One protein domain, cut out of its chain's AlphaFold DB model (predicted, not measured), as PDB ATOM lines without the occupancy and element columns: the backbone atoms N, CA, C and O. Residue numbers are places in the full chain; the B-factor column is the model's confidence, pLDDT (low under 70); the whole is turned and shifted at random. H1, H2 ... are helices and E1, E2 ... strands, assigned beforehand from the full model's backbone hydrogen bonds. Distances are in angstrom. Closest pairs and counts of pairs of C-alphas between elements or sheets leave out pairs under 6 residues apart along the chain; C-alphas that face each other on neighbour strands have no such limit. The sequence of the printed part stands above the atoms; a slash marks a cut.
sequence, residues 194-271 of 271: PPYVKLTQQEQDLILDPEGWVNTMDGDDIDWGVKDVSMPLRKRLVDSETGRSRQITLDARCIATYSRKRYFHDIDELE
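This is residues 194 to 271 of the 271 residues of the protein "DDE_Tnp_1 domain-containing protein" of Sutterella parvirubra YIT 11816 (UniProt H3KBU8). A three-stranded antiparallel sheet, E1 E2 E5, runs on end to end into a separate two-stranded ribbon, E3 and E4, and the two together make a long, open V. Helix H1 covers part of one face of the larger sheet, while H2 follows directly on E5 on that same face, and residues 263 to 271, of which 263 to 268 belong to H2, stick out; the ribbon's tip, residues 239 to 244, also stands free. The printed part has 78 residues, with two named helices and five named strands in the order H1 E1 E2 E3 E4 E5 H2, class mixed, helices and strands. It is loose, with a radius of gyration of the C-alphas of 16.1 A, and elongated, spanning 54 by 30 by 20 A.

In the larger sheet E2 is residues 221 to 229, 22.5 A long, and bends by 62 degrees at residue 224; its C-alpha 221 is at (125.017, 144.556, 73.354). E1 is residues 214 to 218, 13.5 A, and E5 residues 254 to 259, 16.5 A. E3 is residues 233 to 238, 16.0 A, and E4 residues 245 to 250, 15.6 A. H1 is residues 201 to 208, 10.4 A, beginning at C-alpha (133.893, 166.869, 62.453). H2 is residues 260 to 268, 12.6 A, ending at C-alpha (113.369, 159.657, 73.991).

E2 is the inner strand, antiparallel to E1 at 169 degrees and to E5 at 174 degrees. E1 and E2 form a hairpin, with N 216 and O 224 2.8 A apart, within hydrogen-bond range. Between E2 and E5, N 227 and O 256 are 2.9 A apart, also within range. H1 is on this sheet at a height of 10.9 A; it lies over E2, only just not over E5, on which 2 of its C-alphas fall, and runs along the strands, at 28 degrees to E2 on the local plane, only just short of slantwise. Its closest C-alphas to E2 are Ile 207 and Val 229, 6.9 A. H2 is on the same face at a height of 9.5 A, over none of the strands, but only just, with 2 of its C-alphas falling on E5; the closest C-alphas of E2 and H2 are those of Asp 223 and Arg 260, 5.1 A apart. The hairpin E3 and E4 is antiparallel at 153 degrees, with N 237 and O 246 2.8 A apart, within range. The closest C-alphas of E3 and E5 are Leu 233 and Cys 254, 7.5 A, while H1 is apart from E3 and E4. In H1 and H2 every O i to N i+4 pair is within range.

The C-alphas farthest apart are those of Gly 219 and Thr 242, 54.3 A. The printed part has no cut and no long link, and Glu 271 is the chain's last residue. The mean pLDDT of the printed part is 79.7, with residues 194 to 198, 237 to 244 and 271 under 70.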
ATOM      1  N   PRO A 194     129.566 168.629  78.127       63.22
ATOM      2  CA  PRO A 194     128.385 168.318  77.340       63.22
ATOM      3  C   PRO A 194     128.728 168.265  75.838       63.22
ATOM      4  O   PRO A 194     129.328 169.211  75.315       63.22
ATOM      5  N   PRO A 195     128.306 167.209  75.116       54.22
ATOM      6  CA  PRO A 195     128.650 166.996  73.707       54.22
ATOM      7  C   PRO A 195     128.026 168.030  72.752       54.22
ATOM      8  O   PRO A 195     128.510 168.211  71.638       54.22
ATOM      9  N   TYR A 196     127.006 168.779  73.188       52.66
ATOM     10  CA  TYR A 196     126.347 169.820  72.382       52.66
ATOM     11  C   TYR A 196     127.229 171.052  72.107       52.66
ATOM     12  O   TYR A 196     126.839 171.961  71.369       52.66
ATOM     13  N   VAL A 197     128.435 171.112  72.681       53.53
ATOM     14  CA  VAL A 197     129.378 172.213  72.479       53.53
ATOM     15  C   VAL A 197     130.383 171.861  71.379       53.53
ATOM     16  O   VAL A 197     131.514 171.476  71.646       53.53
ATOM     17  N   LYS A 198     129.972 172.083  70.125       62.03
ATOM     18  CA  LYS A 198     130.845 172.445  68.986       62.03
ATOM     19  C   LYS A 198     132.107 171.586  68.780       62.03
ATOM     20  O   LYS A 198     133.156 172.144  68.453       62.03
ATOM     21  N   LEU A 199     132.012 170.266  68.920       73.44
ATOM     22  CA  LEU A 199     133.066 169.387  68.418       73.44
ATOM     23  C   LEU A 199     133.145 169.533  66.894       73.44
ATOM     24  O   LEU A 199     132.127 169.494  66.197       73.44
ATOM     25  N   THR A 200     134.350 169.733  66.378       80.81
ATOM     26  CA  THR A 200     134.634 169.687  64.942       80.81
ATOM     27  C   THR A 200     134.336 168.294  64.390       80.81
ATOM     28  O   THR A 200     134.334 167.318  65.136       80.81
ATOM     29  N   GLN A 201     134.120 168.178  63.077       83.31
ATOM     30  CA  GLN A 201     133.893 166.869  62.453       83.31
ATOM     31  C   GLN A 201     135.025 165.884  62.782       83.31
ATOM     32  O   GLN A 201     134.766 164.757  63.170       83.31
ATOM     33  N   GLN A 202     136.273 166.354  62.749       84.50
ATOM     34  CA  GLN A 202     137.443 165.544  63.080       84.50
ATOM     35  C   GLN A 202     137.430 165.032  64.533       84.50
ATOM     36  O   GLN A 202     137.830 163.901  64.793       84.50
ATOM     37  N   GLU A 203     136.977 165.850  65.486       82.44
ATOM     38  CA  GLU A 203     136.838 165.456  66.896       82.44
ATOM     39  C   GLU A 203     135.698 164.447  67.092       82.44
ATOM     40  O   GLU A 203     135.836 163.519  67.885       82.44
ATOM     41  N   GLN A 204     134.595 164.601  66.354       83.94
ATOM     42  CA  GLN A 204     133.488 163.642  66.362       83.94
ATOM     43  C   GLN A 204     133.923 162.294  65.787       83.94
ATOM     44  O   GLN A 204     133.706 161.267  66.426       83.94
ATOM     45  N   ASP A 205     134.592 162.302  64.634       86.81
ATOM     46  CA  ASP A 205     135.096 161.093  63.983       86.81
ATOM     47  C   ASP A 205     136.069 160.345  64.907       86.81
ATOM     48  O   ASP A 205     135.978 159.130  65.049       86.81
ATOM     49  N   LEU A 206     136.940 161.072  65.621       86.12
ATOM     50  CA  LEU A 206     137.859 160.488  66.600       86.12
ATOM     51  C   LEU A 206     137.129 159.805  67.768       86.12
ATOM     52  O   LEU A 206     137.563 158.750  68.224       86.12
ATOM     53  N   ILE A 207     136.043 160.389  68.282       86.62
ATOM     54  CA  ILE A 207     135.258 159.786  69.373       86.62
ATOM     55  C   ILE A 207     134.491 158.557  68.870       86.62
ATOM     56  O   ILE A 207     134.461 157.534  69.557       86.62
ATOM     57  N   LEU A 208     133.888 158.657  67.685       86.62
ATOM     58  CA  LEU A 208     133.041 157.619  67.093       86.62
ATOM     59  C   LEU A 208     133.829 156.446  66.501       86.62
ATOM     60  O   LEU A 208     133.247 155.386  66.283       86.62
ATOM     61  N   ASP A 209     135.131 156.610  66.264       89.12
ATOM     62  CA  ASP A 209     136.008 155.519  65.846       89.12
ATOM     63  C   ASP A 209     135.948 154.361  66.868       89.12
ATOM     64  O   ASP A 209     136.248 154.586  68.050       89.12
ATOM     65  N   PRO A 210     135.575 153.133  66.446       87.75
ATOM     66  CA  PRO A 210     135.537 151.959  67.313       87.75
ATOM     67  C   PRO A 210     136.881 151.625  67.973       87.75
ATOM     68  O   PRO A 210     136.902 150.996  69.033       87.75
ATOM     69  N   GLU A 211     138.006 152.023  67.374       90.06
ATOM     70  CA  GLU A 211     139.330 151.753  67.924       90.06
ATOM     71  C   GLU A 211     139.551 152.498  69.253       90.06
ATOM     72  O   GLU A 211     139.258 153.686  69.391       90.06
ATOM     73  N   GLY A 212     140.076 151.796  70.263       88.88
ATOM     74  CA  GLY A 212     140.389 152.366  71.580       88.88
ATOM     75  C   GLY A 212     139.223 152.415  72.576       88.88
ATOM     76  O   GLY A 212     139.439 152.810  73.722       88.88
ATOM     77  N   TRP A 213     138.018 151.989  72.186       93.00
ATOM     78  CA  TRP A 213     136.924 151.773  73.134       93.00
ATOM     79  C   TRP A 213     137.163 150.524  73.984       93.00
ATOM     80  O   TRP A 213     137.436 149.436  73.475       93.00
ATOM     81  N   VAL A 214     137.004 150.680  75.295       94.75
ATOM     82  CA  VAL A 214     136.945 149.579  76.257       94.75
ATOM     83  C   VAL A 214     135.494 149.437  76.696       94.75
ATOM     84  O   VAL A 214     134.977 150.282  77.427       94.75
ATOM     85  N   ASN A 215     134.840 148.378  76.218       93.75
ATOM     86  CA  ASN A 215     133.410 148.152  76.399       93.75
ATOM     87  C   ASN A 215     133.132 147.036  77.410       93.75
ATOM     88  O   ASN A 215     133.756 145.974  77.380       93.75
ATOM     89  N   THR A 216     132.143 147.275  78.260       94.81
ATOM     90  CA  THR A 216     131.451 146.272  79.065       94.81
ATOM     91  C   THR A 216     130.215 145.821  78.295       94.81
ATOM     92  O   THR A 216     129.407 146.651  77.873       94.81
ATOM     93  N   MET A 217     130.071 144.510  78.116       92.44
ATOM     94  CA  MET A 217     128.975 143.906  77.354       92.44
ATOM     95  C   MET A 217     127.880 143.377  78.289       92.44
ATOM     96  O   MET A 217     128.193 142.811  79.338       92.44
ATOM     97  N   ASP A 218     126.621 143.503  77.875       90.38
ATOM     98  CA  ASP A 218     125.466 142.789  78.426       90.38
ATOM     99  C   ASP A 218     124.849 141.934  77.310       90.38
ATOM    100  O   ASP A 218     124.159 142.426  76.414       90.38
ATOM    101  N   GLY A 219     125.187 140.643  77.314       90.69
ATOM    102  CA  GLY A 219     124.916 139.753  76.186       90.69
ATOM    103  C   GLY A 219     125.695 140.175  74.938       90.69
ATOM    104  O   GLY A 219     126.921 140.289  74.978       90.69
ATOM    105  N   ASP A 220     124.972 140.394  73.839       89.56
ATOM    106  CA  ASP A 220     125.538 140.824  72.553       89.56
ATOM    107  C   ASP A 220     125.629 142.356  72.419       89.56
ATOM    108  O   ASP A 220     126.203 142.867  71.455       89.56
ATOM    109  N   ASP A 221     125.086 143.099  73.385       88.81
ATOM    110  CA  ASP A 221     125.017 144.556  73.354       88.81
ATOM    111  C   ASP A 221     126.075 145.198  74.256       88.81
ATOM    112  O   ASP A 221     126.475 144.651  75.284       88.81
ATOM    113  N   ILE A 222     126.502 146.412  73.904       89.81
ATOM    114  CA  ILE A 222     127.342 147.235  74.781       89.81
ATOM    115  C   ILE A 222     126.449 147.833  75.871       89.81
ATOM    116  O   ILE A 222     125.508 148.566  75.566       89.81
ATOM    117  N   ASP A 223     126.769 147.569  77.135       92.38
ATOM    118  CA  ASP A 223     126.112 148.200  78.284       92.38
ATOM    119  C   ASP A 223     126.763 149.553  78.613       92.38
ATOM    120  O   ASP A 223     126.101 150.593  78.689       92.38
ATOM    121  N   TRP A 224     128.095 149.559  78.711       93.50
ATOM    122  CA  TRP A 224     128.908 150.731  79.034       93.50
ATOM    123  C   TRP A 224     130.222 150.716  78.251       93.50
ATOM    124  O   TRP A 224     130.779 149.652  78.000       93.50
ATOM    125  N   GLY A 225     130.756 151.881  77.900       92.19
ATOM    126  CA  GLY A 225     132.041 152.004  77.218       92.19
ATOM    127  C   GLY A 225     132.812 153.239  77.655       92.19
ATOM    128  O   GLY A 225     132.216 154.263  77.998       92.19
ATOM    129  N   VAL A 226     134.142 153.158  77.614       93.75
ATOM    130  CA  VAL A 226     135.034 154.308  77.816       93.75
ATOM    131  C   VAL A 226     136.120 154.360  76.749       93.75
ATOM    132  O   VAL A 226     136.639 153.325  76.332       93.75
ATOM    133  N   LYS A 227     136.502 155.571  76.345       91.56
ATOM    134  CA  LYS A 227     137.621 155.822  75.436       91.56
ATOM    135  C   LYS A 227     138.405 157.040  75.897       91.56
ATOM    136  O   LYS A 227     137.829 158.082  76.203       91.56
ATOM    137  N   ASP A 228     139.724 156.908  75.943       89.75
ATOM    138  CA  ASP A 228     140.621 158.040  76.158       89.75
ATOM    139  C   ASP A 228     140.788 158.810  74.850       89.75
ATOM    140  O   ASP A 228     141.177 158.243  73.828       89.75
ATOM    141  N   VAL A 229     140.471 160.098  74.878       83.44
ATOM    142  CA  VAL A 229     140.488 160.954  73.703       83.44
ATOM    143  C   VAL A 229     141.359 162.158  74.014       83.44
ATOM    144  O   VAL A 229     140.930 163.137  74.615       83.44
ATOM    145  N   SER A 230     142.622 162.097  73.606       75.38
ATOM    146  CA  SER A 230     143.552 163.211  73.791       75.38
ATOM    147  C   SER A 230     143.197 164.354  72.834       75.38
ATOM    148  O   SER A 230     143.671 164.390  71.698       75.38
ATOM    149  N   MET A 231     142.364 165.293  73.283       75.06
ATOM    150  CA  MET A 231     141.982 166.483  72.519       75.06
ATOM    151  C   MET A 231     141.995 167.748  73.386       75.06
ATOM    152  O   MET A 231     141.678 167.679  74.572       75.06
ATOM    153  N   PRO A 232     142.340 168.916  72.814       70.31
ATOM    154  CA  PRO A 232     142.405 170.160  73.570       70.31
ATOM    155  C   PRO A 232     141.010 170.613  74.007       70.31
ATOM    156  O   PRO A 232     140.142 170.886  73.173       70.31
ATOM    157  N   LEU A 233     140.808 170.788  75.312       73.38
ATOM    158  CA  LEU A 233     139.544 171.286  75.840       73.38
ATOM    159  C   LEU A 233     139.466 172.806  75.647       73.38
ATOM    160  O   LEU A 233     140.169 173.578  76.302       73.38
ATOM    161  N   ARG A 234     138.596 173.257  74.742       74.88
ATOM    162  CA  ARG A 234     138.391 174.684  74.463       74.88
ATOM    163  C   ARG A 234     137.170 175.187  75.210       74.88
ATOM    164  O   ARG A 234     136.047 174.798  74.907       74.88
ATOM    165  N   LYS A 235     137.371 176.122  76.135       72.06
ATOM    166  CA  LYS A 235     136.283 176.704  76.922       72.06
ATOM    167  C   LYS A 235     136.228 178.210  76.748       72.06
ATOM    168  O   LYS A 235     137.246 178.893  76.739       72.06
ATOM    169  N   ARG A 236     135.018 178.750  76.615       70.44
ATOM    170  CA  ARG A 236     134.794 180.194  76.699       70.44
ATOM    171  C   ARG A 236     134.534 180.546  78.158       70.44
ATOM    172  O   ARG A 236     133.535 180.108  78.714       70.44
ATOM    173  N   LEU A 237     135.412 181.343  78.752       67.31
ATOM    174  CA  LEU A 237     135.163 181.979  80.039       67.31
ATOM    175  C   LEU A 237     134.509 183.334  79.807       67.31
ATOM    176  O   LEU A 237     134.912 184.071  78.905       67.31
ATOM    177  N   VAL A 238     133.518 183.661  80.628       63.16
ATOM    178  CA  VAL A 238     132.902 184.986  80.678       63.16
ATOM    179  C   VAL A 238     133.247 185.587  82.028       63.16
ATOM    180  O   VAL A 238     132.959 184.999  83.065       63.16
ATOM    181  N   ASP A 239     133.906 186.736  82.003       61.91
ATOM    182  CA  ASP A 239     134.199 187.498  83.205       61.91
ATOM    183  C   ASP A 239     132.894 188.090  83.755       61.91
ATOM    184  O   ASP A 239     132.178 188.807  83.050       61.91
ATOM    185  N   SER A 240     132.562 187.749  85.000       55.66
ATOM    186  CA  SER A 240     131.296 188.126  85.632       55.66
ATOM    187  C   SER A 240     131.189 189.618  85.955       55.66
ATOM    188  O   SER A 240     130.075 190.116  86.087       55.66
ATOM    189  N   GLU A 241     132.309 190.335  86.080       54.62
ATOM    190  CA  GLU A 241     132.329 191.764  86.424       54.62
ATOM    191  C   GLU A 241     132.328 192.656  85.179       54.62
ATOM    192  O   GLU A 241     131.693 193.709  85.150       54.62
ATOM    193  N   THR A 242     133.024 192.232  84.124       64.81
ATOM    194  CA  THR A 242     133.218 193.025  82.901       64.81
ATOM    195  C   THR A 242     132.357 192.560  81.729       64.81
ATOM    196  O   THR A 242     132.294 193.250  80.708       64.81
ATOM    197  N   GLY A 243     131.730 191.384  81.830       63.38
ATOM    198  CA  GLY A 243     130.951 190.756  80.758       63.38
ATOM    199  C   GLY A 243     131.787 190.340  79.543       63.38
ATOM    200  O   GLY A 243     131.239 189.923  78.519       63.38
ATOM    201  N   ARG A 244     133.117 190.466  79.611       69.25
ATOM    202  CA  ARG A 244     134.018 190.126  78.509       69.25
ATOM    203  C   ARG A 244     134.235 188.624  78.471       69.25
ATOM    204  O   ARG A 244     134.541 188.001  79.483       69.25
ATOM    205  N   SER A 245     134.122 188.044  77.281       71.38
ATOM    206  CA  SER A 245     134.413 186.630  77.083       71.38
ATOM    207  C   SER A 245     135.803 186.429  76.494       71.38
ATOM    208  O   SER A 245     136.152 187.098  75.521       71.38
ATOM    209  N   ARG A 246     136.554 185.459  77.014       76.81
ATOM    210  CA  ARG A 246     137.806 184.979  76.418       76.81
ATOM    211  C   ARG A 246     137.754 183.475  76.215       76.81
ATOM    212  O   ARG A 246     137.100 182.759  76.969       76.81
ATOM    213  N   GLN A 247     138.428 182.999  75.179       73.38
ATOM    214  CA  GLN A 247     138.588 181.573  74.946       73.38
ATOM    215  C   GLN A 247     139.885 181.108  75.598       73.38
ATOM    216  O   GLN A 247     140.932 181.716  75.392       73.38
ATOM    217  N   ILE A 248     139.792 180.041  76.377       73.81
ATOM    218  CA  ILE A 248     140.925 179.354  76.978       73.81
ATOM    219  C   ILE A 248     141.026 177.950  76.386       73.81
ATOM    220  O   ILE A 248     140.023 177.359  75.973       73.81
ATOM    221  N   THR A 249     142.252 177.444  76.326       75.00
ATOM    222  CA  THR A 249     142.533 176.041  76.019       75.00
ATOM    223  C   THR A 249     143.132 175.442  77.275       75.00
ATOM    224  O   THR A 249     144.096 175.997  77.792       75.00
ATOM    225  N   LEU A 250     142.525 174.373  77.773       73.06
ATOM    226  CA  LEU A 250     142.953 173.681  78.982       73.06
ATOM    227  C   LEU A 250     143.682 172.401  78.585       73.06
ATOM    228  O   LEU A 250     143.281 171.726  77.630       73.06
ATOM    229  N   ASP A 251     144.737 172.086  79.326       73.00
ATOM    230  CA  ASP A 251     145.496 170.849  79.167       73.00
ATOM    231  C   ASP A 251     144.814 169.743  79.980       73.00
ATOM    232  O   ASP A 251     145.211 169.398  81.091       73.00
ATOM    233  N   ALA A 252     143.689 169.260  79.453       75.62
ATOM    234  CA  ALA A 252     142.861 168.256  80.100       75.62
ATOM    235  C   ALA A 252     142.798 166.986  79.254       75.62
ATOM    236  O   ALA A 252     142.622 167.037  78.037       75.62
ATOM    237  N   ARG A 253     142.866 165.834  79.922       84.12
ATOM    238  CA  ARG A 253     142.561 164.541  79.307       84.12
ATOM    239  C   ARG A 253     141.048 164.419  79.139       84.12
ATOM    240  O   ARG A 253     140.321 164.462  80.132       84.12
ATOM    241  N   CYS A 254     140.574 164.250  77.908       84.94
ATOM    242  CA  CYS A 254     139.159 164.006  77.652       84.94
ATOM    243  C   CYS A 254     138.887 162.502  77.638       84.94
ATOM    244  O   CYS A 254     139.614 161.725  77.026       84.94
ATOM    245  N   ILE A 255     137.817 162.091  78.312       88.00
ATOM    246  CA  ILE A 255     137.352 160.705  78.324       88.00
ATOM    247  C   ILE A 255     135.957 160.705  77.713       88.00
ATOM    248  O   ILE A 255     135.052 161.362  78.228       88.00
ATOM    249  N   ALA A 256     135.791 159.989  76.605       87.94
ATOM    250  CA  ALA A 256     134.484 159.725  76.031       87.94
ATOM    251  C   ALA A 256     133.847 158.533  76.754       87.94
ATOM    252  O   ALA A 256     134.513 157.538  77.044       87.94
ATOM    253  N   THR A 257     132.554 158.641  77.043       89.44
ATOM    254  CA  THR A 257     131.783 157.597  77.723       89.44
ATOM    255  C   THR A 257     130.536 157.266  76.921       89.44
ATOM    256  O   THR A 257     129.854 158.173  76.445       89.44
ATOM    257  N   TYR A 258     130.206 155.984  76.836       89.25
ATOM    258  CA  TYR A 258     128.951 155.489  76.284       89.25
ATOM    259  C   TYR A 258     128.201 154.717  77.366       89.25
ATOM    260  O   TYR A 258     128.804 153.955  78.117       89.25
ATOM    261  N   SER A 259     126.879 154.879  77.423       91.19
ATOM    262  CA  SER A 259     126.021 153.963  78.169       91.19
ATOM    263  C   SER A 259     124.739 153.712  77.409       91.19
ATOM    264  O   SER A 259     124.116 154.656  76.912       91.19
ATOM    265  N   ARG A 260     124.305 152.455  77.395       89.38
ATOM    266  CA  ARG A 260     123.053 152.046  76.765       89.38
ATOM    267  C   ARG A 260     121.856 152.796  77.344       89.38
ATOM    268  O   ARG A 260     120.995 153.276  76.612       89.38
ATOM    269  N   LYS A 261     121.832 152.965  78.670       87.75
ATOM    270  CA  LYS A 261     120.779 153.701  79.380       87.75
ATOM    271  C   LYS A 261     120.692 155.167  78.942       87.75
ATOM    272  O   LYS A 261     119.593 155.663  78.715       87.75
ATOM    273  N   ARG A 262     121.831 155.863  78.842       84.75
ATOM    274  CA  ARG A 262     121.867 157.271  78.410       84.75
ATOM    275  C   ARG A 262     121.494 157.412  76.937       84.75
ATOM    276  O   ARG A 262     120.757 158.325  76.610       84.75
ATOM    277  N   TYR A 263     121.936 156.481  76.091       86.25
ATOM    278  CA  TYR A 263     121.571 156.446  74.676       86.25
ATOM    279  C   TYR A 263     120.051 156.415  74.468       86.25
ATOM    280  O   TYR A 263     119.527 157.254  73.744       86.25
ATOM    281  N   PHE A 264     119.335 155.508  75.143       87.31
ATOM    282  CA  PHE A 264     117.873 155.452  75.031       87.31
ATOM    283  C   PHE A 264     117.187 156.685  75.624       87.31
ATOM    284  O   PHE A 264     116.286 157.225  74.997       87.31
ATOM    285  N   HIS A 265     117.657 157.178  76.773       83.81
ATOM    286  CA  HIS A 265     117.153 158.429  77.346       83.81
ATOM    287  C   HIS A 265     117.291 159.612  76.373       83.81
ATOM    288  O   HIS A 265     116.370 160.408  76.240       83.81
ATOM    289  N   ASP A 266     118.439 159.744  75.704       81.44
ATOM    290  CA  ASP A 266     118.687 160.840  74.763       81.44
ATOM    291  C   ASP A 266     117.864 160.688  73.467       81.44
ATOM    292  O   ASP A 266     117.517 161.697  72.861       81.44
ATOM    293  N   ILE A 267     117.524 159.461  73.047       83.94
ATOM    294  CA  ILE A 267     116.584 159.224  71.934       83.94
ATOM    295  C   ILE A 267     115.172 159.664  72.314       83.94
ATOM    296  O   ILE A 267     114.545 160.380  71.537       83.94
ATOM    297  N   ASP A 268     114.705 159.293  73.506       82.50
ATOM    298  CA  ASP A 268     113.369 159.657  73.991       82.50
ATOM    299  C   ASP A 268     113.189 161.185  74.117       82.50
ATOM    300  O   ASP A 268     112.077 161.686  73.988       82.50
ATOM    301  N   GLU A 269     114.264 161.947  74.367       74.38
ATOM    302  CA  GLU A 269     114.227 163.422  74.395       74.38
ATOM    303  C   GLU A 269     114.207 164.077  72.999       74.38
ATOM    304  O   GLU A 269     113.921 165.273  72.892       74.38
ATOM    305  N   LEU A 270     114.554 163.336  71.940       73.38
ATOM    306  CA  LEU A 270     114.630 163.838  70.563       73.38
ATOM    307  C   LEU A 270     113.358 163.576  69.737       73.38
ATOM    308  O   LEU A 270     113.181 164.246  68.714       73.38
ATOM    309  N   GLU A 271     112.515 162.623  70.147       54.94
ATOM    310  CA  GLU A 271     111.204 162.312  69.538       54.94
ATOM    311  C   GLU A 271     110.072 163.227  70.041       54.94
ATOM    312  O   GLU A 271     109.230 163.620  69.195       54.94
TER     313      GLU A 271